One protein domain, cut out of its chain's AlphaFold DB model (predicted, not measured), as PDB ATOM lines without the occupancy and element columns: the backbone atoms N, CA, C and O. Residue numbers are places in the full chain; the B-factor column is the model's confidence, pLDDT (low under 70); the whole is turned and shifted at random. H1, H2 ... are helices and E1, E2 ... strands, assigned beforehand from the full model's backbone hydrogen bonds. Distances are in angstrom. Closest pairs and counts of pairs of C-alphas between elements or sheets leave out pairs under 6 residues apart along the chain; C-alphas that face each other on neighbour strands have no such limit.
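Overview. This is residues 5 to 166 of the 167 residues of an uncharacterized protein of Chryseobacterium glaciei (UniProt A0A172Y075). One seven-stranded sheet is curled like part of a barrel and folded back on itself, so that the leaf E3 E4 E6 faces the leaf E1 E2 E5, with E7 as the hinge. H2 covers the first leaf on the side away from E2 and E5, H1 only grazes the sheet, and H3 lies beyond H2, off the sheet. The printed part has 162 residues, with seven named strands and three named helices in the order E1 E2 E3 E4 E5 E6 H1 H2 H3 E7, class mixed. The mixed sheet runs E3 E4 E6 E7 E1 E2 E5. The whole is compact, with a radius of gyration of the C-alphas of 15.3 A and spans of 42 by 35 by 30 A.

Along the chain. E3, residues 28 to 39, is 34.3 A long and E4, residues 42 to 52, 32.3 A. E6 is residues 85 to 92, 23.2 A; E7, residues 160 to 165, ends with C-alpha 165 at (99.610, 23.127, 28.023). E1, residues 5 to 8, begins with C-alpha 5 at (104.498, 29.982, 29.616). E2, residues 11 to 21, is 29.8 A long; E5, residues 63 to 75, is 34.4 A and bends by 72 degrees at residue 66. H1 is residues 96 to 101, H2 residues 103 to 113, 15.3 A, and H3 residues 121 to 134, 20.6 A.

Arrangement. The sheet is strongly twisted, with edge strands E3 and E5. E3 and E4 form an antiparallel hairpin, N 35 and O 46 being 2.8 A apart. E4 and E6 are parallel, with N 89 and O 47 at 2.8 A. E6 and E7 are antiparallel, with N 86 and O 161 at 2.9 A. E7 and E1 are parallel, with N 164 and O 5 at 2.8 A. E1 and E2 form an antiparallel hairpin, with N 6 and O 13 at 2.8 A; E2 and E5 are antiparallel, with N 16 and O 70 at 2.8 A. H2 is on the sheet at a height of 8.8 A, over E3 and E4, slantwise to the strands at 56 degrees to E3 on the local plane; the closest C-alphas of H2 and E4, Leu 110 and Gly 46, are 7.0 A apart. H2 and H3 are close but not clearly touching, opposite ways at a steep tilt of 52 degrees, their closest C-alphas, Tyr 105 and Trp 131, 7.6 A apart. H1 and H2 meet only through their link. In H1 and H2 every O i to N i+4 pair is within hydrogen-bond range; in H3, 9 of 10 are.

Size, cuts and confidence. The C-alphas of Ile 24 and Pro 40 are the two farthest apart, at 46.1 A. The printed part has no cut. The link from H3 to E7, residues 135 to 159, is long, and its residues 153 to 154 pair antiparallel with residues 89 to 90 of E6. The mean pLDDT of the printed part is 82.3; residues 54 to 60 and 141 to 158 are under 70.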
ATOM      1  N   ILE A   5     104.316  30.135  31.061       92.50
ATOM      2  CA  ILE A   5     104.498  29.982  29.616       92.50
ATOM      3  C   ILE A   5     103.598  28.837  29.187       92.50
ATOM      4  O   ILE A   5     103.668  27.756  29.766       92.50
ATOM      5  N   LYS A   6     102.722  29.082  28.216       93.00
ATOM      6  CA  LYS A   6     101.647  28.155  27.860       93.00
ATOM      7  C   LYS A   6     101.585  27.923  26.364       93.00
ATOM      8  O   LYS A   6     101.682  28.883  25.607       93.00
ATOM      9  N   ILE A   7     101.383  26.678  25.946       92.31
ATOM     10  CA  ILE A   7     101.045  26.353  24.557       92.31
ATOM     11  C   ILE A   7      99.534  26.531  24.376       92.31
ATOM     12  O   ILE A   7      98.742  26.017  25.166       92.31
ATOM     13  N   GLU A   8      99.155  27.287  23.350       89.00
ATOM     14  CA  GLU A   8      97.778  27.581  22.957       89.00
ATOM     15  C   GLU A   8      97.681  27.445  21.429       89.00
ATOM     16  O   GLU A   8      98.056  28.352  20.683       89.00
ATOM     17  N   ASN A   9      97.200  26.292  20.951       85.94
ATOM     18  CA  ASN A   9      97.239  25.907  19.533       85.94
ATOM     19  C   ASN A   9      98.675  25.973  18.963       85.94
ATOM     20  O   ASN A   9      99.611  25.443  19.558       85.94
ATOM     21  N   ASP A  10      98.860  26.669  17.837       90.38
ATOM     22  CA  ASP A  10     100.157  26.894  17.188       90.38
ATOM     23  C   ASP A  10     100.975  28.024  17.841       90.38
ATOM     24  O   ASP A  10     101.942  28.507  17.249       90.38
ATOM     25  N   TYR A  11     100.594  28.498  19.029       93.06
ATOM     26  CA  TYR A  11     101.221  29.640  19.690       93.06
ATOM     27  C   TYR A  11     101.733  29.303  21.087       93.06
ATOM     28  O   TYR A  11     101.245  28.399  21.761       93.06
ATOM     29  N   ILE A  12     102.717  30.080  21.537       93.50
ATOM     30  CA  ILE A  12     103.193  30.097  22.916       93.50
ATOM     31  C   ILE A  12     102.854  31.453  23.516       93.50
ATOM     32  O   ILE A  12     103.294  32.496  23.021       93.50
ATOM     33  N   ARG A  13     102.078  31.432  24.594       94.25
ATOM     34  CA  ARG A  13     101.699  32.593  25.388       94.25
ATOM     35  C   ARG A  13     102.625  32.724  26.585       94.25
ATOM     36  O   ARG A  13     102.760  31.796  27.376       94.25
ATOM     37  N   PHE A  14     103.211  33.900  26.739       93.06
ATOM     38  CA  PHE A  14     104.067  34.254  27.860       93.06
ATOM     39  C   PHE A  14     103.323  35.227  28.769       93.06
ATOM     40  O   PHE A  14     102.786  36.231  28.300       93.06
ATOM     41  N   GLU A  15     103.324  34.944  30.065       93.00
ATOM     42  CA  GLU A  15     102.960  35.877  31.128       93.00
ATOM     43  C   GLU A  15     104.099  35.877  32.146       93.00
ATOM     44  O   GLU A  15     104.220  34.976  32.968       93.00
ATOM     45  N   VAL A  16     104.983  36.863  32.050       90.38
ATOM     46  CA  VAL A  16     106.238  36.892  32.797       90.38
ATOM     47  C   VAL A  16     106.180  37.983  33.852       90.38
ATOM     48  O   VAL A  16     105.879  39.134  33.543       90.38
ATOM     49  N   VAL A  17     106.495  37.625  35.095       88.31
ATOM     50  CA  VAL A  17     106.412  38.518  36.249       88.31
ATOM     51  C   VAL A  17     107.812  38.896  36.732       88.31
ATOM     52  O   VAL A  17     108.578  38.036  37.177       88.31
ATOM     53  N   LEU A  18     108.113  40.192  36.678       85.62
ATOM     54  CA  LEU A  18     109.255  40.820  37.337       85.62
ATOM     55  C   LEU A  18     108.804  41.330  38.710       85.62
ATOM     56  O   LEU A  18     107.826  42.067  38.793       85.62
ATOM     57  N   LYS A  19     109.489  40.942  39.786       83.44
ATOM     58  CA  LYS A  19     109.083  41.263  41.163       83.44
ATOM     59  C   LYS A  19     110.199  41.877  41.969       83.44
ATOM     60  O   LYS A  19     111.368  41.646  41.661       83.44
ATOM     61  N   GLY A  20     109.816  42.525  43.063       80.38
ATOM     62  CA  GLY A  20     110.750  43.024  44.058       80.38
ATOM     63  C   GLY A  20     111.427  44.294  43.574       80.38
ATOM     64  O   GLY A  20     112.616  44.463  43.803       80.38
ATOM     65  N   ILE A  21     110.719  45.119  42.796       81.25
ATOM     66  CA  ILE A  21     111.257  46.364  42.247       81.25
ATOM     67  C   ILE A  21     110.570  47.567  42.853       81.25
ATOM     68  O   ILE A  21     109.400  47.515  43.233       81.25
ATOM     69  N   LEU A  22     111.293  48.672  42.885       80.62
ATOM     70  CA  LEU A  22     110.716  49.992  43.000       80.62
ATOM     71  C   LEU A  22     110.397  50.513  41.595       80.62
ATOM     72  O   LEU A  22     111.253  50.515  40.711       80.62
ATOM     73  N   ASN A  23     109.157  50.954  41.384       77.62
ATOM     74  CA  ASN A  23     108.657  51.381  40.074       77.62
ATOM     75  C   ASN A  23     108.182  52.844  40.096       77.62
ATOM     76  O   ASN A  23     107.064  53.145  39.684       77.62
ATOM     77  N   ILE A  24     109.014  53.754  40.618       74.25
ATOM     78  CA  ILE A  24     108.702  55.199  40.648       74.25
ATOM     79  C   ILE A  24     108.587  55.756  39.220       74.25
ATOM     80  O   ILE A  24     107.663  56.513  38.932       74.25
ATOM     81  N   ASN A  25     109.485  55.329  38.325       75.94
ATOM     82  CA  ASN A  25     109.386  55.555  36.883       75.94
ATOM     83  C   ASN A  25     108.950  54.242  36.216       75.94
ATOM     84  O   ASN A  25     109.702  53.267  36.314       75.94
ATOM     85  N   PRO A  26     107.771  54.193  35.564       80.12
ATOM     86  CA  PRO A  26     107.237  52.961  34.998       80.12
ATOM     87  C   PRO A  26     108.185  52.309  33.989       80.12
ATOM     88  O   PRO A  26     108.561  52.931  32.998       80.12
ATOM     89  N   PHE A  27     108.526  51.038  34.201       83.31
ATOM     90  CA  PHE A  27     109.175  50.234  33.166       83.31
ATOM     91  C   PHE A  27     108.186  49.889  32.050       83.31
ATOM     92  O   PHE A  27     107.182  49.208  32.267       83.31
ATOM     93  N   GLU A  28     108.513  50.296  30.832       85.38
ATOM     94  CA  GLU A  28     107.791  49.932  29.623       85.38
ATOM     95  C   GLU A  28     108.403  48.694  28.976       85.38
ATOM     96  O   GLU A  28     109.623  48.535  28.916       85.38
ATOM     97  N   PHE A  29     107.553  47.826  28.427       88.50
ATOM     98  CA  PHE A  29     108.011  46.762  27.541       88.50
ATOM     99  C   PHE A  29     108.547  47.364  26.243       88.50
ATOM    100  O   PHE A  29     107.848  48.115  25.562       88.50
ATOM    101  N   ARG A  30     109.766  46.980  25.863       88.38
ATOM    102  CA  ARG A  30     110.368  47.392  24.590       88.38
ATOM    103  C   ARG A  30     110.344  46.264  23.569       88.38
ATOM    104  O   ARG A  30     109.933  46.472  22.426       88.38
ATOM    105  N   ARG A  31     110.808  45.071  23.949       90.44
ATOM    106  CA  ARG A  31     110.937  43.918  23.042       90.44
ATOM    107  C   ARG A  31     111.144  42.623  23.824       90.44
ATOM    108  O   ARG A  31     111.618  42.654  24.948       90.44
ATOM    109  N   ALA A  32     110.879  41.482  23.194       92.19
ATOM    110  CA  ALA A  32     111.400  40.190  23.626       92.19
ATOM    111  C   ALA A  32     112.207  39.527  22.496       92.19
ATOM    112  O   ALA A  32     111.891  39.701  21.315       92.19
ATOM    113  N   LYS A  33     113.242  38.765  22.853       93.69
ATOM    114  CA  LYS A  33     113.993  37.885  21.949       93.69
ATOM    115  C   LYS A  33     113.958  36.462  22.462       93.69
ATOM    116  O   LYS A  33     114.075  36.228  23.662       93.69
ATOM    117  N   ILE A  34     113.809  35.531  21.531       94.38
ATOM    118  CA  ILE A  34     113.840  34.101  21.810       94.38
ATOM    119  C   ILE A  34     115.239  33.584  21.501       94.38
ATOM    120  O   ILE A  34     115.790  33.886  20.445       94.38
ATOM    121  N   ILE A  35     115.783  32.795  22.418       94.69
ATOM    122  CA  ILE A  35     117.013  32.036  22.245       94.69
ATOM    123  C   ILE A  35     116.608  30.568  22.154       94.69
ATOM    124  O   ILE A  35     115.967  30.041  23.060       94.69
ATOM    125  N   ASN A  36     116.956  29.911  21.055       94.44
ATOM    126  CA  ASN A  36     116.655  28.502  20.841       94.44
ATOM    127  C   ASN A  36     117.904  27.804  20.306       94.44
ATOM    128  O   ASN A  36     118.228  27.915  19.125       94.44
ATOM    129  N   ILE A  37     118.617  27.120  21.197       94.81
ATOM    130  CA  ILE A  37     119.863  26.421  20.884       94.81
ATOM    131  C   ILE A  37     119.536  24.944  20.702       94.81
ATOM    132  O   ILE A  37     119.076  24.298  21.641       94.81
ATOM    133  N   VAL A  38     119.789  24.423  19.501       92.38
ATOM    134  CA  VAL A  38     119.578  23.011  19.154       92.38
ATOM    135  C   VAL A  38     120.868  22.452  18.573       92.38
ATOM    136  O   VAL A  38     121.256  22.772  17.452       92.38
ATOM    137  N   GLU A  39     121.528  21.607  19.355       91.81
ATOM    138  CA  GLU A  39     122.796  20.952  19.036       91.81
ATOM    139  C   GLU A  39     122.719  19.467  19.430       91.81
ATOM    140  O   GLU A  39     121.821  19.072  20.180       91.81
ATOM    141  N   PRO A  40     123.626  18.599  18.946       91.19
ATOM    142  CA  PRO A  40     123.641  17.196  19.352       91.19
ATOM    143  C   PRO A  40     123.701  17.045  20.881       91.19
ATOM    144  O   PRO A  40     124.695  17.390  21.512       91.19
ATOM    145  N   GLY A  41     122.621  16.527  21.476       85.25
ATOM    146  CA  GLY A  41     122.502  16.327  22.924       85.25
ATOM    147  C   GLY A  41     122.159  17.578  23.743       85.25
ATOM    148  O   GLY A  41     122.097  17.479  24.964       85.25
ATOM    149  N   ILE A  42     121.915  18.730  23.107       88.50
ATOM    150  CA  ILE A  42     121.622  20.004  23.779       88.50
ATOM    151  C   ILE A  42     120.374  20.642  23.148       88.50
ATOM    152  O   ILE A  42     120.320  20.873  21.940       88.50
ATOM    153  N   SER A  43     119.373  20.954  23.974       92.75
ATOM    154  CA  SER A  43     118.179  21.716  23.584       92.75
ATOM    155  C   SER A  43     117.868  22.742  24.665       92.75
ATOM    156  O   SER A  43     117.306  22.394  25.702       92.75
ATOM    157  N   LEU A  44     118.271  23.993  24.442       95.50
ATOM    158  CA  LEU A  44     118.134  25.073  25.422       95.50
ATOM    159  C   LEU A  44     117.171  26.132  24.907       95.50
ATOM    160  O   LEU A  44     117.244  26.552  23.747       95.50
ATOM    161  N   LYS A  45     116.303  26.601  25.801       95.31
ATOM    162  CA  LYS A  45     115.278  27.596  25.503       95.31
ATOM    163  C   LYS A  45     115.463  28.793  26.410       95.31
ATOM    164  O   LYS A  45     115.524  28.662  27.631       95.31
ATOM    165  N   GLY A  46     115.533  29.967  25.811       93.88
ATOM    166  CA  GLY A  46     115.685  31.220  26.519       93.88
ATOM    167  C   GLY A  46     114.758  32.289  25.974       93.88
ATOM    168  O   GLY A  46     114.387  32.291  24.801       93.88
ATOM    169  N   VAL A  47     114.411  33.228  26.839       93.69
ATOM    170  CA  VAL A  47     113.724  34.460  26.481       93.69
ATOM    171  C   VAL A  47     114.434  35.609  27.161       93.69
ATOM    172  O   VAL A  47     114.636  35.583  28.373       93.69
ATOM    173  N   VAL A  48     114.766  36.639  26.394       92.12
ATOM    174  CA  VAL A  48     115.262  37.905  26.929       92.12
ATOM    175  C   VAL A  48     114.208  38.975  26.696       92.12
ATOM    176  O   VAL A  48     113.834  39.239  25.555       92.12
ATOM    177  N   ILE A  49     113.720  39.581  27.772       91.00
ATOM    178  CA  ILE A  49     112.722  40.647  27.763       91.00
ATOM    179  C   ILE A  49     113.441  41.968  28.011       91.00
ATOM    180  O   ILE A  49     114.000  42.180  29.084       91.00
ATOM    181  N   ASN A  50     113.407  42.850  27.018       88.50
ATOM    182  CA  ASN A  50     113.856  44.221  27.163       88.50
ATOM    183  C   ASN A  50     112.738  45.089  27.741       88.50
ATOM    184  O   ASN A  50     111.640  45.167  27.170       88.50
ATOM    185  N   ILE A  51     113.052  45.778  28.827       86.69
ATOM    186  CA  ILE A  51     112.214  46.795  29.449       86.69
ATOM    187  C   ILE A  51     113.008  48.092  29.580       86.69
ATOM    188  O   ILE A  51     114.231  48.071  29.534       86.69
ATOM    189  N   SER A  52     112.337  49.225  29.749       83.00
ATOM    190  CA  SER A  52     113.030  50.474  30.077       83.00
ATOM    191  C   SER A  52     112.115  51.463  30.771       83.00
ATOM    192  O   SER A  52     110.952  51.559  30.399       83.00
ATOM    193  N   ASN A  53     112.640  52.253  31.696       77.06
ATOM    194  CA  ASN A  53     111.894  53.300  32.396       77.06
ATOM    195  C   ASN A  53     112.302  54.731  31.994       77.06
ATOM    196  O   ASN A  53     112.205  55.640  32.815       77.06
ATOM    197  N   ASP A  54     112.794  54.926  30.760       67.88
ATOM    198  CA  ASP A  54     113.282  56.203  30.186       67.88
ATOM    199  C   ASP A  54     114.259  56.996  31.073       67.88
ATOM    200  O   ASP A  54     114.553  58.168  30.827       67.88
ATOM    201  N   ASN A  55     114.823  56.341  32.089       65.44
ATOM    202  CA  ASN A  55     115.763  56.941  33.008       65.44
ATOM    203  C   ASN A  55     117.145  56.954  32.344       65.44
ATOM    204  O   ASN A  55     117.938  56.018  32.463       65.44
ATOM    205  N   LEU A  56     117.398  58.012  31.570       55.34
ATOM    206  CA  LEU A  56     118.653  58.245  30.861       55.34
ATOM    207  C   LEU A  56     119.800  58.399  31.872       55.34
ATOM    208  O   LEU A  56     120.062  59.495  32.358       55.34
ATOM    209  N   GLY A  57     120.495  57.310  32.195       51.50
ATOM    210  CA  GLY A  57     121.743  57.385  32.960       51.50
ATOM    211  C   GLY A  57     122.029  56.237  33.918       51.50
ATOM    212  O   GLY A  57     123.163  56.142  34.383       51.50
ATOM    213  N   THR A  58     121.072  55.350  34.203       57.16
ATOM    214  CA  THR A  58     121.362  54.151  35.001       57.16
ATOM    215  C   THR A  58     120.510  52.956  34.576       57.16
ATOM    216  O   THR A  58     119.284  53.055  34.573       57.16
ATOM    217  N   PRO A  59     121.124  51.806  34.237       62.44
ATOM    218  CA  PRO A  59     120.370  50.582  34.009       62.44
ATOM    219  C   PRO A  59     119.838  49.993  35.328       62.44
ATOM    220  O   PRO A  59     119.034  49.069  35.281       62.44
ATOM    221  N   CYS A  60     120.256  50.495  36.499       69.12
ATOM    222  CA  CYS A  60     119.969  49.875  37.791       69.12
ATOM    223  C   CYS A  60     118.490  49.899  38.181       69.12
ATOM    224  O   CYS A  60     117.789  50.893  37.996       69.12
ATOM    225  N   MET A  61     118.045  48.794  38.781       75.38
ATOM    226  CA  MET A  61     116.729  48.681  39.401       75.38
ATOM    227  C   MET A  61     116.874  48.773  40.916       75.38
ATOM    228  O   MET A  61     117.715  48.096  41.505       75.38
ATOM    229  N   GLU A  62     116.027  49.572  41.549       75.75
ATOM    230  CA  GLU A  62     115.977  49.679  43.007       75.75
ATOM    231  C   GLU A  62     115.064  48.606  43.610       75.75
ATOM    232  O   GLU A  62     114.088  48.182  42.981       75.75
ATOM    233  N   ASP A  63     115.400  48.152  44.821       79.44
ATOM    234  CA  ASP A  63     114.597  47.204  45.600       79.44
ATOM    235  C   ASP A  63     113.264  47.836  45.987       79.44
ATOM    236  O   ASP A  63     113.200  48.974  46.450       79.44
ATOM    237  N   GLY A  64     112.181  47.083  45.825       83.44
ATOM    238  CA  GLY A  64     110.852  47.532  46.220       83.44
ATOM    239  C   GLY A  64     109.859  46.384  46.304       83.44
ATOM    240  O   GLY A  64     110.237  45.217  46.248       83.44
ATOM    241  N   ASN A  65     108.578  46.714  46.448       86.19
ATOM    242  CA  ASN A  65     107.512  45.733  46.682       86.19
ATOM    243  C   ASN A  65     106.570  45.563  45.481       86.19
ATOM    244  O   ASN A  65     105.535  44.911  45.608       86.19
ATOM    245  N   GLU A  66     106.907  46.146  44.330       86.00
ATOM    246  CA  GLU A  66     106.063  46.088  43.137       86.00
ATOM    247  C   GLU A  66     106.286  44.792  42.340       86.00
ATOM    248  O   GLU A  66     107.379  44.206  42.320       86.00
ATOM    249  N   GLU A  67     105.230  44.371  41.641       87.00
ATOM    250  CA  GLU A  67     105.256  43.295  40.648       87.00
ATOM    251  C   GLU A  67     104.785  43.839  39.289       87.00
ATOM    252  O   GLU A  67     103.691  44.393  39.175       87.00
ATOM    253  N   LEU A  68     105.577  43.634  38.234       86.69
ATOM    254  CA  LEU A  68     105.216  43.961  36.856       86.69
ATOM    255  C   LEU A  68     104.987  42.690  36.051       86.69
ATOM    256  O   LEU A  68     105.805  41.774  36.073       86.69
ATOM    257  N   THR A  69     103.877  42.647  35.315       89.94
ATOM    258  CA  THR A  69     103.519  41.509  34.461       89.94
ATOM    259  C   THR A  69     103.608  41.900  32.994       89.94
ATOM    260  O   THR A  69     102.905  42.802  32.540       89.94
ATOM    261  N   PHE A  70     104.426  41.174  32.239       89.44
ATOM    262  CA  PHE A  70     104.616  41.358  30.807       89.44
ATOM    263  C   PHE A  70     104.005  40.187  30.045       89.44
ATOM    264  O   PHE A  70     104.259  39.025  30.365       89.44
ATOM    265  N   ARG A  71     103.193  40.494  29.031       92.06
ATOM    266  CA  ARG A  71     102.472  39.495  28.238       92.06
ATOM    267  C   ARG A  71     102.809  39.631  26.767       92.06
ATOM    268  O   ARG A  71     102.725  40.727  26.221       92.06
ATOM    269  N   PHE A  72     103.135  38.518  26.123       92.31
ATOM    270  CA  PHE A  72     103.318  38.460  24.675       92.31
ATOM    271  C   PHE A  72     103.078  37.039  24.159       92.31
ATOM    272  O   PHE A  72     103.015  36.082  24.930       92.31
ATOM    273  N   ILE A  73     102.895  36.912  22.848       93.12
ATOM    274  CA  ILE A  73     102.609  35.643  22.176       93.12
ATOM    275  C   ILE A  73     103.570  35.501  20.998       93.12
ATOM    276  O   ILE A  73     103.840  36.480  20.303       93.12
ATOM    277  N   ILE A  74     104.072  34.289  20.768       92.19
ATOM    278  CA  ILE A  74     104.841  33.937  19.567       92.19
ATOM    279  C   ILE A  74     104.234  32.700  18.912       92.19
ATOM    280  O   ILE A  74     103.565  31.909  19.574       92.19
ATOM    281  N   LYS A  75     104.505  32.499  17.626       93.06
ATOM    282  CA  LYS A  75     104.195  31.237  16.950       93.06
ATOM    283  C   LYS A  75     105.145  30.137  17.436       93.06
ATOM    284  O   LYS A  75     106.348  30.373  17.550       93.06
ATOM    285  N   ASN A  76     104.631  28.939  17.701       89.62
ATOM    286  CA  ASN A  76     105.398  27.776  18.152       89.62
ATOM    287  C   ASN A  76     106.137  27.071  16.994       89.62
ATOM    288  O   ASN A  76     106.147  25.848  16.883       89.62
ATOM    289  N   ASP A  77     106.791  27.843  16.125       90.38
ATOM    290  CA  ASP A  77     107.571  27.303  15.000       90.38
ATOM    291  C   ASP A  77     108.871  26.617  15.459       90.38
ATOM    292  O   ASP A  77     109.515  25.904  14.693       90.38
ATOM    293  N   LEU A  78     109.248  26.817  16.725       85.94
ATOM    294  CA  LEU A  78     110.431  26.233  17.355       85.94
ATOM    295  C   LEU A  78     110.177  24.825  17.914       85.94
ATOM    296  O   LEU A  78     111.116  24.176  18.374       85.94
ATOM    297  N   GLY A  79     108.924  24.353  17.894       86.88
ATOM    298  CA  GLY A  79     108.554  23.025  18.377       86.88
ATOM    299  C   GLY A  79     108.748  22.846  19.883       86.88
ATOM    300  O   GLY A  79     109.106  21.751  20.322       86.88
ATOM    301  N   TRP A  80     108.547  23.909  20.666       91.56
ATOM    302  CA  TRP A  80     108.548  23.829  22.125       91.56
ATOM    303  C   TRP A  80     107.347  23.006  22.587       91.56
ATOM    304  O   TRP A  80     106.259  23.081  22.010       91.56
ATOM    305  N   LYS A  81     107.559  22.195  23.617       92.19
ATOM    306  CA  LYS A  81     106.610  21.204  24.111       92.19
ATOM    307  C   LYS A  81     106.294  21.464  25.572       92.19
ATOM    308  O   LYS A  81     107.032  22.137  26.289       92.19
ATOM    309  N   LYS A  82     105.189  20.879  26.017       91.06
ATOM    310  CA  LYS A  82     104.859  20.779  27.433       91.06
ATOM    311  C   LYS A  82     106.042  20.212  28.231       91.06
ATOM    312  O   LYS A  82     106.759  19.345  27.737       91.06
ATOM    313  N   ASP A  83     106.206  20.711  29.453       90.38
ATOM    314  CA  ASP A  83     107.255  20.351  30.416       90.38
ATOM    315  C   ASP A  83     108.686  20.757  30.028       90.38
ATOM    316  O   ASP A  83     109.608  20.566  30.821       90.38
ATOM    317  N   ASP A  84     108.882  21.396  28.872       92.56
ATOM    318  CA  ASP A  84     110.141  22.066  28.575       92.56
ATOM    319  C   ASP A  84     110.405  23.200  29.576       92.56
ATOM    320  O   ASP A  84     109.490  23.920  29.984       92.56
ATOM    321  N   TYR A  85     111.673  23.398  29.932       93.06
ATOM    322  CA  TYR A  85     112.105  24.538  30.734       93.06
ATOM    323  C   TYR A  85     112.630  25.657  29.840       93.06
ATOM    324  O   TYR A  85     113.291  25.410  28.829       93.06
ATOM    325  N   VAL A  86     112.318  26.892  30.220       93.12
ATOM    326  CA  VAL A  86     112.723  28.107  29.516       93.12
ATOM    327  C   VAL A  86     113.373  29.055  30.507       93.12
ATOM    328  O   VAL A  86     112.744  29.441  31.495       93.12
ATOM    329  N   ARG A  87     114.603  29.495  30.224       92.25
ATOM    330  CA  ARG A  87     115.232  30.562  31.004       92.25
ATOM    331  C   ARG A  87     114.768  31.935  30.527       92.25
ATOM    332  O   ARG A  87     115.118  32.382  29.440       92.25
ATOM    333  N   VAL A  88     114.037  32.644  31.368       90.31
ATOM    334  CA  VAL A  88     113.611  34.022  31.170       90.31
ATOM    335  C   VAL A  88     114.566  34.990  31.863       90.31
ATOM    336  O   VAL A  88     114.892  34.850  33.042       90.31
ATOM    337  N   SER A  89     115.011  35.989  31.114       87.56
ATOM    338  CA  SER A  89     115.873  37.068  31.581       87.56
ATOM    339  C   SER A  89     115.251  38.418  31.256       87.56
ATOM    340  O   SER A  89     114.709  38.598  30.169       87.56
ATOM    341  N   PHE A  90     115.371  39.371  32.166       84.56
ATOM    342  CA  PHE A  90     115.064  40.774  31.934       84.56
ATOM    343  C   PHE A  90     116.350  41.563  31.713       84.56
ATOM    344  O   PHE A  90     117.377  41.276  32.331       84.56
ATOM    345  N   LEU A  91     116.257  42.548  30.831       82.94
ATOM    346  CA  LEU A  91     117.287  43.526  30.522       82.94
ATOM    347  C   LEU A  91     116.630  44.905  30.565       82.94
ATOM    348  O   LEU A  91     115.585  45.097  29.948       82.94
ATOM    349  N   ASN A  92     117.213  45.833  31.323       80.81
ATOM    350  CA  ASN A  92     116.837  47.241  31.281       80.81
ATOM    351  C   ASN A  92     117.724  47.979  30.276       80.81
ATOM    352  O   ASN A  92     118.859  48.309  30.614       80.81
ATOM    353  N   GLU A  93     117.235  48.202  29.058       77.88
ATOM    354  CA  GLU A  93     118.003  48.890  28.020       77.88
ATOM    355  C   GLU A  93     117.117  49.789  27.147       77.88
ATOM    356  O   GLU A  93     116.117  49.356  26.562       77.88
ATOM    357  N   VAL A  94     117.521  51.055  27.028       76.81
ATOM    358  CA  VAL A  94     116.839  52.077  26.226       76.81
ATOM    359  C   VAL A  94     117.243  51.955  24.754       76.81
ATOM    360  O   VAL A  94     116.382  52.049  23.875       76.81
ATOM    361  N   ASP A  95     118.528  51.719  24.453       78.50
ATOM    362  CA  ASP A  95     118.999  51.582  23.070       78.50
ATOM    363  C   ASP A  95     118.853  50.139  22.576       78.50
ATOM    364  O   ASP A  95     119.570  49.220  22.978       78.50
ATOM    365  N   TYR A  96     117.959  49.931  21.606       77.06
ATOM    366  CA  TYR A  96     117.749  48.612  21.009       77.06
ATOM    367  C   TYR A  96     119.036  47.993  20.438       77.06
ATOM    368  O   TYR A  96     119.130  46.772  20.344       77.06
ATOM    369  N   ARG A  97     120.018  48.797  20.022       82.69
ATOM    370  CA  ARG A  97     121.282  48.295  19.469       82.69
ATOM    371  C   ARG A  97     122.139  47.669  20.551       82.69
ATOM    372  O   ARG A  97     122.767  46.648  20.290       82.69
ATOM    373  N   ASP A  98     122.147  48.251  21.742       80.50
ATOM    374  CA  ASP A  98     122.892  47.717  22.878       80.50
ATOM    375  C   ASP A  98     122.213  46.450  23.408       80.50
ATOM    376  O   ASP A  98     122.885  45.447  23.646       80.50
ATOM    377  N   PHE A  99     120.876  46.411  23.385       82.12
ATOM    378  CA  PHE A  99     120.119  45.178  23.599       82.12
ATOM    379  C   PHE A  99     120.541  44.053  22.632       82.12
ATOM    380  O   PHE A  99     120.847  42.944  23.069       82.12
ATOM    381  N   GLU A 100     120.602  44.316  21.320       86.69
ATOM    382  CA  GLU A 100     120.983  43.292  20.331       86.69
ATOM    383  C   GLU A 100     122.449  42.847  20.486       86.69
ATOM    384  O   GLU A 100     122.747  41.659  20.351       86.69
ATOM    385  N   LYS A 101     123.370  43.760  20.828       86.88
ATOM    386  CA  LYS A 101     124.781  43.417  21.085       86.88
ATOM    387  C   LYS A 101     124.948  42.450  22.256       86.88
ATOM    388  O   LYS A 101     125.926  41.708  22.283       86.88
ATOM    389  N   LEU A 102     124.026  42.448  23.218       86.25
ATOM    390  CA  LEU A 102     124.076  41.570  24.386       86.25
ATOM    391  C   LEU A 102     123.542  40.155  24.114       86.25
ATOM    392  O   LEU A 102     123.751  39.271  24.941       86.25
ATOM    393  N   MET A 103     122.911  39.880  22.966       91.00
ATOM    394  CA  MET A 103     122.372  38.540  22.671       91.00
ATOM    395  C   MET A 103     123.417  37.408  22.753       91.00
ATOM    396  O   MET A 103     123.121  36.407  23.409       91.00
ATOM    397  N   PRO A 104     124.655  37.555  22.230       91.94
ATOM    398  CA  PRO A 104     125.702  36.546  22.405       91.94
ATOM    399  C   PRO A 104     126.034  36.249  23.874       91.94
ATOM    400  O   PRO A 104     126.324  35.104  24.216       91.94
ATOM    401  N   TYR A 105     125.955  37.251  24.759       90.31
ATOM    402  CA  TYR A 105     126.128  37.042  26.198       90.31
ATOM    403  C   TYR A 105     124.997  36.184  26.774       90.31
ATOM    404  O   TYR A 105     125.264  35.236  27.510       90.31
ATOM    405  N   PHE A 106     123.738  36.461  26.419       90.56
ATOM    406  CA  PHE A 106     122.605  35.664  26.898       90.56
ATOM    407  C   PHE A 106     122.632  34.226  26.376       90.56
ATOM    408  O   PHE A 106     122.315  33.306  27.128       90.56
ATOM    409  N   GLU A 107     123.044  34.015  25.126       93.81
ATOM    410  CA  GLU A 107     123.261  32.675  24.574       93.81
ATOM    411  C   GLU A 107     124.351  31.926  25.342       93.81
ATOM    412  O   GLU A 107     124.150  30.784  25.757       93.81
ATOM    413  N   ALA A 108     125.495  32.569  25.581       92.81
ATOM    414  CA  ALA A 108     126.601  31.957  26.305       92.81
ATOM    415  C   ALA A 108     126.248  31.673  27.773       92.81
ATOM    416  O   ALA A 108     126.553  30.595  28.290       92.81
ATOM    417  N   ARG A 109     125.518  32.585  28.423       90.38
ATOM    418  CA  ARG A 109     124.960  32.388  29.763       90.38
ATOM    419  C   ARG A 109     123.993  31.206  29.793       90.38
ATOM    420  O   ARG A 109     124.076  30.384  30.701       90.38
ATOM    421  N   LEU A 110     123.102  31.091  28.807       93.00
ATOM    422  CA  LEU A 110     122.182  29.959  28.703       93.00
ATOM    423  C   LEU A 110     122.938  28.639  28.518       93.00
ATOM    424  O   LEU A 110     122.593  27.653  29.150       93.00
ATOM    425  N   ARG A 111     124.018  28.611  27.732       94.81
ATOM    426  CA  ARG A 111     124.880  27.420  27.617       94.81
ATOM    427  C   ARG A 111     125.581  27.068  28.920       94.81
ATOM    428  O   ARG A 111     125.762  25.893  29.219       94.81
ATOM    429  N   ARG A 112     126.003  28.080  29.680       93.31
ATOM    430  CA  ARG A 112     126.727  27.890  30.940       93.31
ATOM    431  C   ARG A 112     125.834  27.340  32.049       93.31
ATOM    432  O   ARG A 112     126.305  26.522  32.834       93.31
ATOM    433  N   PHE A 113     124.596  27.817  32.122       90.69
ATOM    434  CA  PHE A 113     123.707  27.607  33.266       90.69
ATOM    435  C   PHE A 113     122.413  26.853  32.934       90.69
ATOM    436  O   PHE A 113     121.614  26.612  33.838       90.69
ATOM    437  N   ASP A 114     122.176  26.533  31.659       92.12
ATOM    438  CA  ASP A 114     120.960  25.882  31.155       92.12
ATOM    439  C   ASP A 114     119.704  26.506  31.795       92.12
ATOM    440  O   ASP A 114     119.621  27.725  31.943       92.12
ATOM    441  N   CYS A 115     118.760  25.693  32.242       89.19
ATOM    442  CA  CYS A 115     117.588  26.046  33.011       89.19
ATOM    443  C   CYS A 115     117.732  25.578  34.467       89.19
ATOM    444  O   CYS A 115     116.743  25.213  35.090       89.19
ATOM    445  N   ASP A 116     118.951  25.574  35.018       87.94
ATOM    446  CA  ASP A 116     119.184  25.260  36.430       87.94
ATOM    447  C   ASP A 116     118.632  26.387  37.338       87.94
ATOM    448  O   ASP A 116     119.125  27.525  37.270       87.94
ATOM    449  N   PRO A 117     117.603  26.124  38.170       82.69
ATOM    450  CA  PRO A 117     117.017  27.130  39.053       82.69
ATOM    451  C   PRO A 117     117.857  27.389  40.315       82.69
ATOM    452  O   PRO A 117     117.540  28.304  41.070       82.69
ATOM    453  N   SER A 118     118.906  26.597  40.572       84.69
ATOM    454  CA  SER A 118     119.766  26.739  41.755       84.69
ATOM    455  C   SER A 118     120.862  27.800  41.605       84.69
ATOM    456  O   SER A 118     121.495  28.174  42.592       84.69
ATOM    457  N   ILE A 119     121.077  28.303  40.385       83.69
ATOM    458  CA  ILE A 119     122.111  29.296  40.087       83.69
ATOM    459  C   ILE A 119     121.789  30.624  40.773       83.69
ATOM    460  O   ILE A 119     120.732  31.217  40.551       83.69
ATOM    461  N   THR A 120     122.725  31.110  41.586       78.31
ATOM    462  CA  THR A 120     122.550  32.312  42.406       78.31
ATOM    463  C   THR A 120     122.860  33.597  41.636       78.31
ATOM    464  O   THR A 120     123.482  33.581  40.571       78.31
ATOM    465  N   ALA A 121     122.481  34.746  42.206       74.94
ATOM    466  CA  ALA A 121     122.885  36.055  41.691       74.94
ATOM    467  C   ALA A 121     124.417  36.203  41.611       74.94
ATOM    468  O   ALA A 121     124.930  36.715  40.620       74.94
ATOM    469  N   GLU A 122     125.151  35.689  42.604       78.50
ATOM    470  CA  GLU A 122     126.620  35.708  42.633       78.50
ATOM    471  C   GLU A 122     127.224  34.922  41.465       78.50
ATOM    472  O   GLU A 122     128.106  35.429  40.777       78.50
ATOM    473  N   ASN A 123     126.679  33.739  41.147       84.94
ATOM    474  CA  ASN A 123     127.139  32.963  39.994       84.94
ATOM    475  C   ASN A 123     126.999  33.736  38.673       84.94
ATOM    476  O   ASN A 123     127.841  33.595  37.784       84.94
ATOM    477  N   PHE A 124     125.948  34.549  38.528       81.12
ATOM    478  CA  PHE A 124     125.785  35.391  37.345       81.12
ATOM    479  C   PHE A 124     126.729  36.581  37.337       81.12
ATOM    480  O   PHE A 124     127.327  36.828  36.296       81.12
ATOM    481  N   LEU A 125     126.903  37.264  38.470       78.56
ATOM    482  CA  LEU A 125     127.846  38.379  38.592       78.56
ATOM    483  C   LEU A 125     129.272  37.937  38.247       78.56
ATOM    484  O   LEU A 125     129.975  38.620  37.499       78.56
ATOM    485  N   ASP A 126     129.694  36.778  38.747       84.44
ATOM    486  CA  ASP A 126     131.009  36.220  38.442       84.44
ATOM    487  C   ASP A 126     131.145  35.891  36.958       84.44
ATOM    488  O   ASP A 126     132.133  36.271  36.324       84.44
ATOM    489  N   TYR A 127     130.120  35.277  36.363       88.06
ATOM    490  CA  TYR A 127     130.113  35.000  34.931       88.06
ATOM    491  C   TYR A 127     130.127  36.275  34.077       88.06
ATOM    492  O   TYR A 127     130.869  36.336  33.099       88.06
ATOM    493  N   SER A 128     129.365  37.311  34.440       85.06
ATOM    494  CA  SER A 128     129.389  38.617  33.769       85.06
ATOM    495  C   SER A 128     130.781  39.244  33.825       85.06
ATOM    496  O   SER A 128     131.300  39.690  32.800       85.06
ATOM    497  N   LYS A 129     131.435  39.224  34.998       85.06
ATOM    498  CA  LYS A 129     132.812  39.717  35.167       85.06
ATOM    499  C   LYS A 129     133.793  38.947  34.291       85.06
ATOM    500  O   LYS A 129     134.667  39.556  33.676       85.06
ATOM    501  N   GLU A 130     133.682  37.622  34.236       88.69
ATOM    502  CA  GLU A 130     134.526  36.791  33.373       88.69
ATOM    503  C   GLU A 130     134.278  37.068  31.891       88.69
ATOM    504  O   GLU A 130     135.230  37.314  31.150       88.69
ATOM    505  N   TRP A 131     133.017  37.108  31.464       88.88
ATOM    506  CA  TRP A 131     132.632  37.414  30.091       88.88
ATOM    507  C   TRP A 131     133.198  38.759  29.628       88.88
ATOM    508  O   TRP A 131     133.810  38.841  28.559       88.88
ATOM    509  N   SER A 132     133.057  39.799  30.451       85.88
ATOM    510  CA  SER A 132     133.520  41.156  30.149       85.88
ATOM    511  C   SER A 132     135.040  41.256  29.985       85.88
ATOM    512  O   SER A 132     135.503  42.069  29.187       85.88
ATOM    513  N   LYS A 133     135.835  40.395  30.647       88.88
ATOM    514  CA  LYS A 133     137.300  40.336  30.439       88.88
ATOM    515  C   LYS A 133     137.672  39.931  29.012       88.88
ATOM    516  O   LYS A 133     138.680  40.401  28.494       88.88
ATOM    517  N   PHE A 134     136.874  39.066  28.385       88.75
ATOM    518  CA  PHE A 134     137.116  38.570  27.026       88.75
ATOM    519  C   PHE A 134     136.329  39.334  25.951       88.75
ATOM    520  O   PHE A 134     136.618  39.193  24.767       88.75
ATOM    521  N   ASN A 135     135.368  40.172  26.352       87.44
ATOM    522  CA  ASN A 135     134.482  40.927  25.464       87.44
ATOM    523  C   ASN A 135     134.571  42.434  25.750       87.44
ATOM    524  O   ASN A 135     133.567  43.105  25.968       87.44
ATOM    525  N   THR A 136     135.787  42.984  25.729       82.88
ATOM    526  CA  THR A 136     136.077  44.372  26.145       82.88
ATOM    527  C   THR A 136     135.344  45.448  25.339       82.88
ATOM    528  O   THR A 136     135.172  46.560  25.822       82.88
ATOM    529  N   ASN A 137     134.911  45.135  24.114       78.38
ATOM    530  CA  ASN A 137     134.175  46.061  23.242       78.38
ATOM    531  C   ASN A 137     132.660  46.070  23.512       78.38
ATOM    532  O   ASN A 137     131.944  46.888  22.939       78.38
ATOM    533  N   ASN A 138     132.173  45.138  24.332       73.75
ATOM    534  CA  ASN A 138     130.779  45.031  24.738       73.75
ATOM    535  C   ASN A 138     130.692  44.397  26.140       73.75
ATOM    536  O   ASN A 138     130.224  43.260  26.276       73.75
ATOM    537  N   PRO A 139     131.228  45.076  27.170       74.88
ATOM    538  CA  PRO A 139     131.198  44.548  28.521       74.88
ATOM    539  C   PRO A 139     129.754  44.487  29.017       74.88
ATOM    540  O   PRO A 139     128.960  45.401  28.789       74.88
ATOM    541  N   VAL A 140     129.432  43.419  29.737       76.38
ATOM    542  CA  VAL A 140     128.234  43.384  30.571       76.38
ATOM    543  C   VAL A 140     128.593  44.087  31.858       76.38
ATOM    544  O   VAL A 140     129.368  43.582  32.675       76.38
ATOM    545  N   ASP A 141     128.098  45.309  31.967       64.25
ATOM    546  CA  ASP A 141     128.359  46.171  33.096       64.25
ATOM    547  C   ASP A 141     127.284  45.931  34.154       64.25
ATOM    548  O   ASP A 141     126.210  46.536  34.133       64.25
ATOM    549  N   ASP A 142     127.577  45.026  35.086       61.59
ATOM    550  CA  ASP A 142     126.809  44.835  36.318       61.59
ATOM    551  C   ASP A 142     127.072  45.994  37.296       61.59
ATOM    552  O   ASP A 142     127.428  45.813  38.459       61.59
ATOM    553  N   LYS A 143     126.890  47.221  36.798       54.00
ATOM    554  CA  LYS A 143     127.228  48.512  37.418       54.00
ATOM    555  C   LYS A 143     126.457  48.809  38.711       54.00
ATOM    556  O   LYS A 143     126.610  49.864  39.320       54.00
ATOM    557  N   CYS A 144     125.593  47.891  39.115       59.12
ATOM    558  CA  CYS A 144     124.627  48.041  40.185       59.12
ATOM    559  C   CYS A 144     125.111  47.303  41.433       59.12
ATOM    560  O   CYS A 144     124.363  46.539  42.018       59.12
ATOM    561  N   GLU A 145     126.362  47.523  41.848       51.12
ATOM    562  CA  GLU A 145     126.997  46.830  42.986       51.12
ATOM    563  C   GLU A 145     126.201  46.928  44.306       51.12
ATOM    564  O   GLU A 145     126.327  46.058  45.165       51.12
ATOM    565  N   TYR A 146     125.367  47.966  44.458       51.44
ATOM    566  CA  TYR A 146     124.545  48.248  45.648       51.44
ATOM    567  C   TYR A 146     123.034  48.284  45.373       51.44
ATOM    568  O   TYR A 146     122.254  48.632  46.255       51.44
ATOM    569  N   LEU A 147     122.629  47.974  44.144       55.50
ATOM    570  CA  LEU A 147     121.239  47.905  43.695       55.50
ATOM    571  C   LEU A 147     121.017  46.521  43.080       55.50
ATOM    572  O   LEU A 147     121.948  45.726  42.971       55.50
ATOM    573  N   MET A 148     119.806  46.176  42.656       55.31
ATOM    574  CA  MET A 148     119.667  44.897  41.962       55.31
ATOM    575  C   MET A 148     120.305  44.985  40.584       55.31
ATOM    576  O   MET A 148     119.992  45.894  39.806       55.31
ATOM    577  N   SER A 149     121.163  44.006  40.282       48.97
ATOM    578  CA  SER A 149     121.718  43.818  38.943       48.97
ATOM    579  C   SER A 149     120.568  43.782  37.914       48.97
ATOM    580  O   SER A 149     119.636  42.976  38.035       48.97
ATOM    581  N   PRO A 150     120.591  44.679  36.915       52.47
ATOM    582  CA  PRO A 150     119.561  44.770  35.891       52.47
ATOM    583  C   PRO A 150     119.793  43.783  34.754       52.47
ATOM    584  O   PRO A 150     118.914  43.608  33.910       52.47
ATOM    585  N   ILE A 151     120.967  43.147  34.722       54.22
ATOM    586  CA  ILE A 151     121.399  42.286  33.637       54.22
ATOM    587  C   ILE A 151     122.106  41.088  34.238       54.22
ATOM    588  O   ILE A 151     123.238  41.193  34.683       54.22
ATOM    589  N   PRO A 152     121.541  39.900  34.119       53.81
ATOM    590  CA  PRO A 152     120.168  39.573  33.752       53.81
ATOM    591  C   PRO A 152     119.301  39.276  34.972       53.81
ATOM    592  O   PRO A 152     119.540  38.314  35.710       53.81
ATOM    593  N   ARG A 153     118.221  40.045  35.127       60.69
ATOM    594  CA  ARG A 153     117.274  39.802  36.210       60.69
ATOM    595  C   ARG A 153     116.312  38.669  35.879       60.69
ATOM    596  O   ARG A 153     115.934  38.453  34.732       60.69
ATOM    597  N   GLN A 154     115.944  37.921  36.903       56.25
ATOM    598  CA  GLN A 154     115.185  36.689  36.796       56.25
ATOM    599  C   GLN A 154     113.715  36.878  37.181       56.25
ATOM    600  O   GLN A 154     113.362  37.778  37.944       56.25
ATOM    601  N   THR A 155     112.855  36.012  36.648       50.38
ATOM    602  CA  THR A 155     111.493  35.837  37.163       50.38
ATOM    603  C   THR A 155     111.531  35.268  38.577       50.38
ATOM    604  O   THR A 155     112.556  34.757  39.025       50.38
ATOM    605  N   HIS A 156     110.384  35.302  39.254       45.53
ATOM    606  CA  HIS A 156     110.187  34.709  40.580       45.53
ATOM    607  C   HIS A 156     110.724  33.266  40.732       45.53
ATOM    608  O   HIS A 156     111.122  32.885  41.826       45.53
ATOM    609  N   ASP A 157     110.797  32.492  39.645       51.69
ATOM    610  CA  ASP A 157     111.198  31.079  39.653       51.69
ATOM    611  C   ASP A 157     112.677  30.892  39.255       51.69
ATOM    612  O   ASP A 157     113.022  30.047  38.431       51.69
ATOM    613  N   GLY A 158     113.571  31.752  39.752       61.78
ATOM    614  CA  GLY A 158     114.989  31.735  39.357       61.78
ATOM    615  C   GLY A 158     115.189  32.015  37.861       61.78
ATOM    616  O   GLY A 158     116.150  31.556  37.234       61.78
ATOM    617  N   GLY A 159     114.234  32.719  37.243       75.88
ATOM    618  CA  GLY A 159     114.266  32.974  35.810       75.88
ATOM    619  C   GLY A 159     114.054  31.709  35.000       75.88
ATOM    620  O   GLY A 159     114.393  31.724  33.833       75.88
ATOM    621  N   VAL A 160     113.551  30.619  35.576       84.62
ATOM    622  CA  VAL A 160     113.282  29.370  34.864       84.62
ATOM    623  C   VAL A 160     111.800  29.067  34.974       84.62
ATOM    624  O   VAL A 160     111.263  28.905  36.061       84.62
ATOM    625  N   VAL A 161     111.126  28.986  33.833       88.94
ATOM    626  CA  VAL A 161     109.686  28.729  33.770       88.94
ATOM    627  C   VAL A 161     109.453  27.455  32.976       88.94
ATOM    628  O   VAL A 161     110.049  27.256  31.918       88.94
ATOM    629  N   ARG A 162     108.586  26.584  33.492       91.38
ATOM    630  CA  ARG A 162     108.164  25.369  32.796       91.38
ATOM    631  C   ARG A 162     106.995  25.675  31.863       91.38
ATOM    632  O   ARG A 162     106.086  26.411  32.242       91.38
ATOM    633  N   ILE A 163     107.013  25.097  30.666       90.62
ATOM    634  CA  ILE A 163     105.920  25.222  29.704       90.62
ATOM    635  C   ILE A 163     104.750  24.337  30.129       90.62
ATOM    636  O   ILE A 163     104.888  23.124  30.299       90.62
ATOM    637  N   GLU A 164     103.581  24.949  30.247       90.44
ATOM    638  CA  GLU A 164     102.313  24.271  30.479       90.44
ATOM    639  C   GLU A 164     101.512  24.171  29.174       90.44
ATOM    640  O   GLU A 164     101.716  24.928  28.225       90.44
ATOM    641  N   GLU A 165     100.570  23.238  29.119       81.56
ATOM    642  CA  GLU A 165      99.610  23.127  28.023       81.56
ATOM    643  C   GLU A 165      98.238  23.516  28.570       81.56
ATOM    644  O   GLU A 165      97.836  23.022  29.629       81.56
ATOM    645  N   LEU A 166      97.560  24.450  27.901       70.94
ATOM    646  CA  LEU A 166      96.180  24.774  28.248       70.94
ATOM    647  C   LEU A 166      95.255  23.646  27.759       70.94
ATOM    648  O   LEU A 166      95.515  23.097  26.688       70.94
TER     649      LEU A 166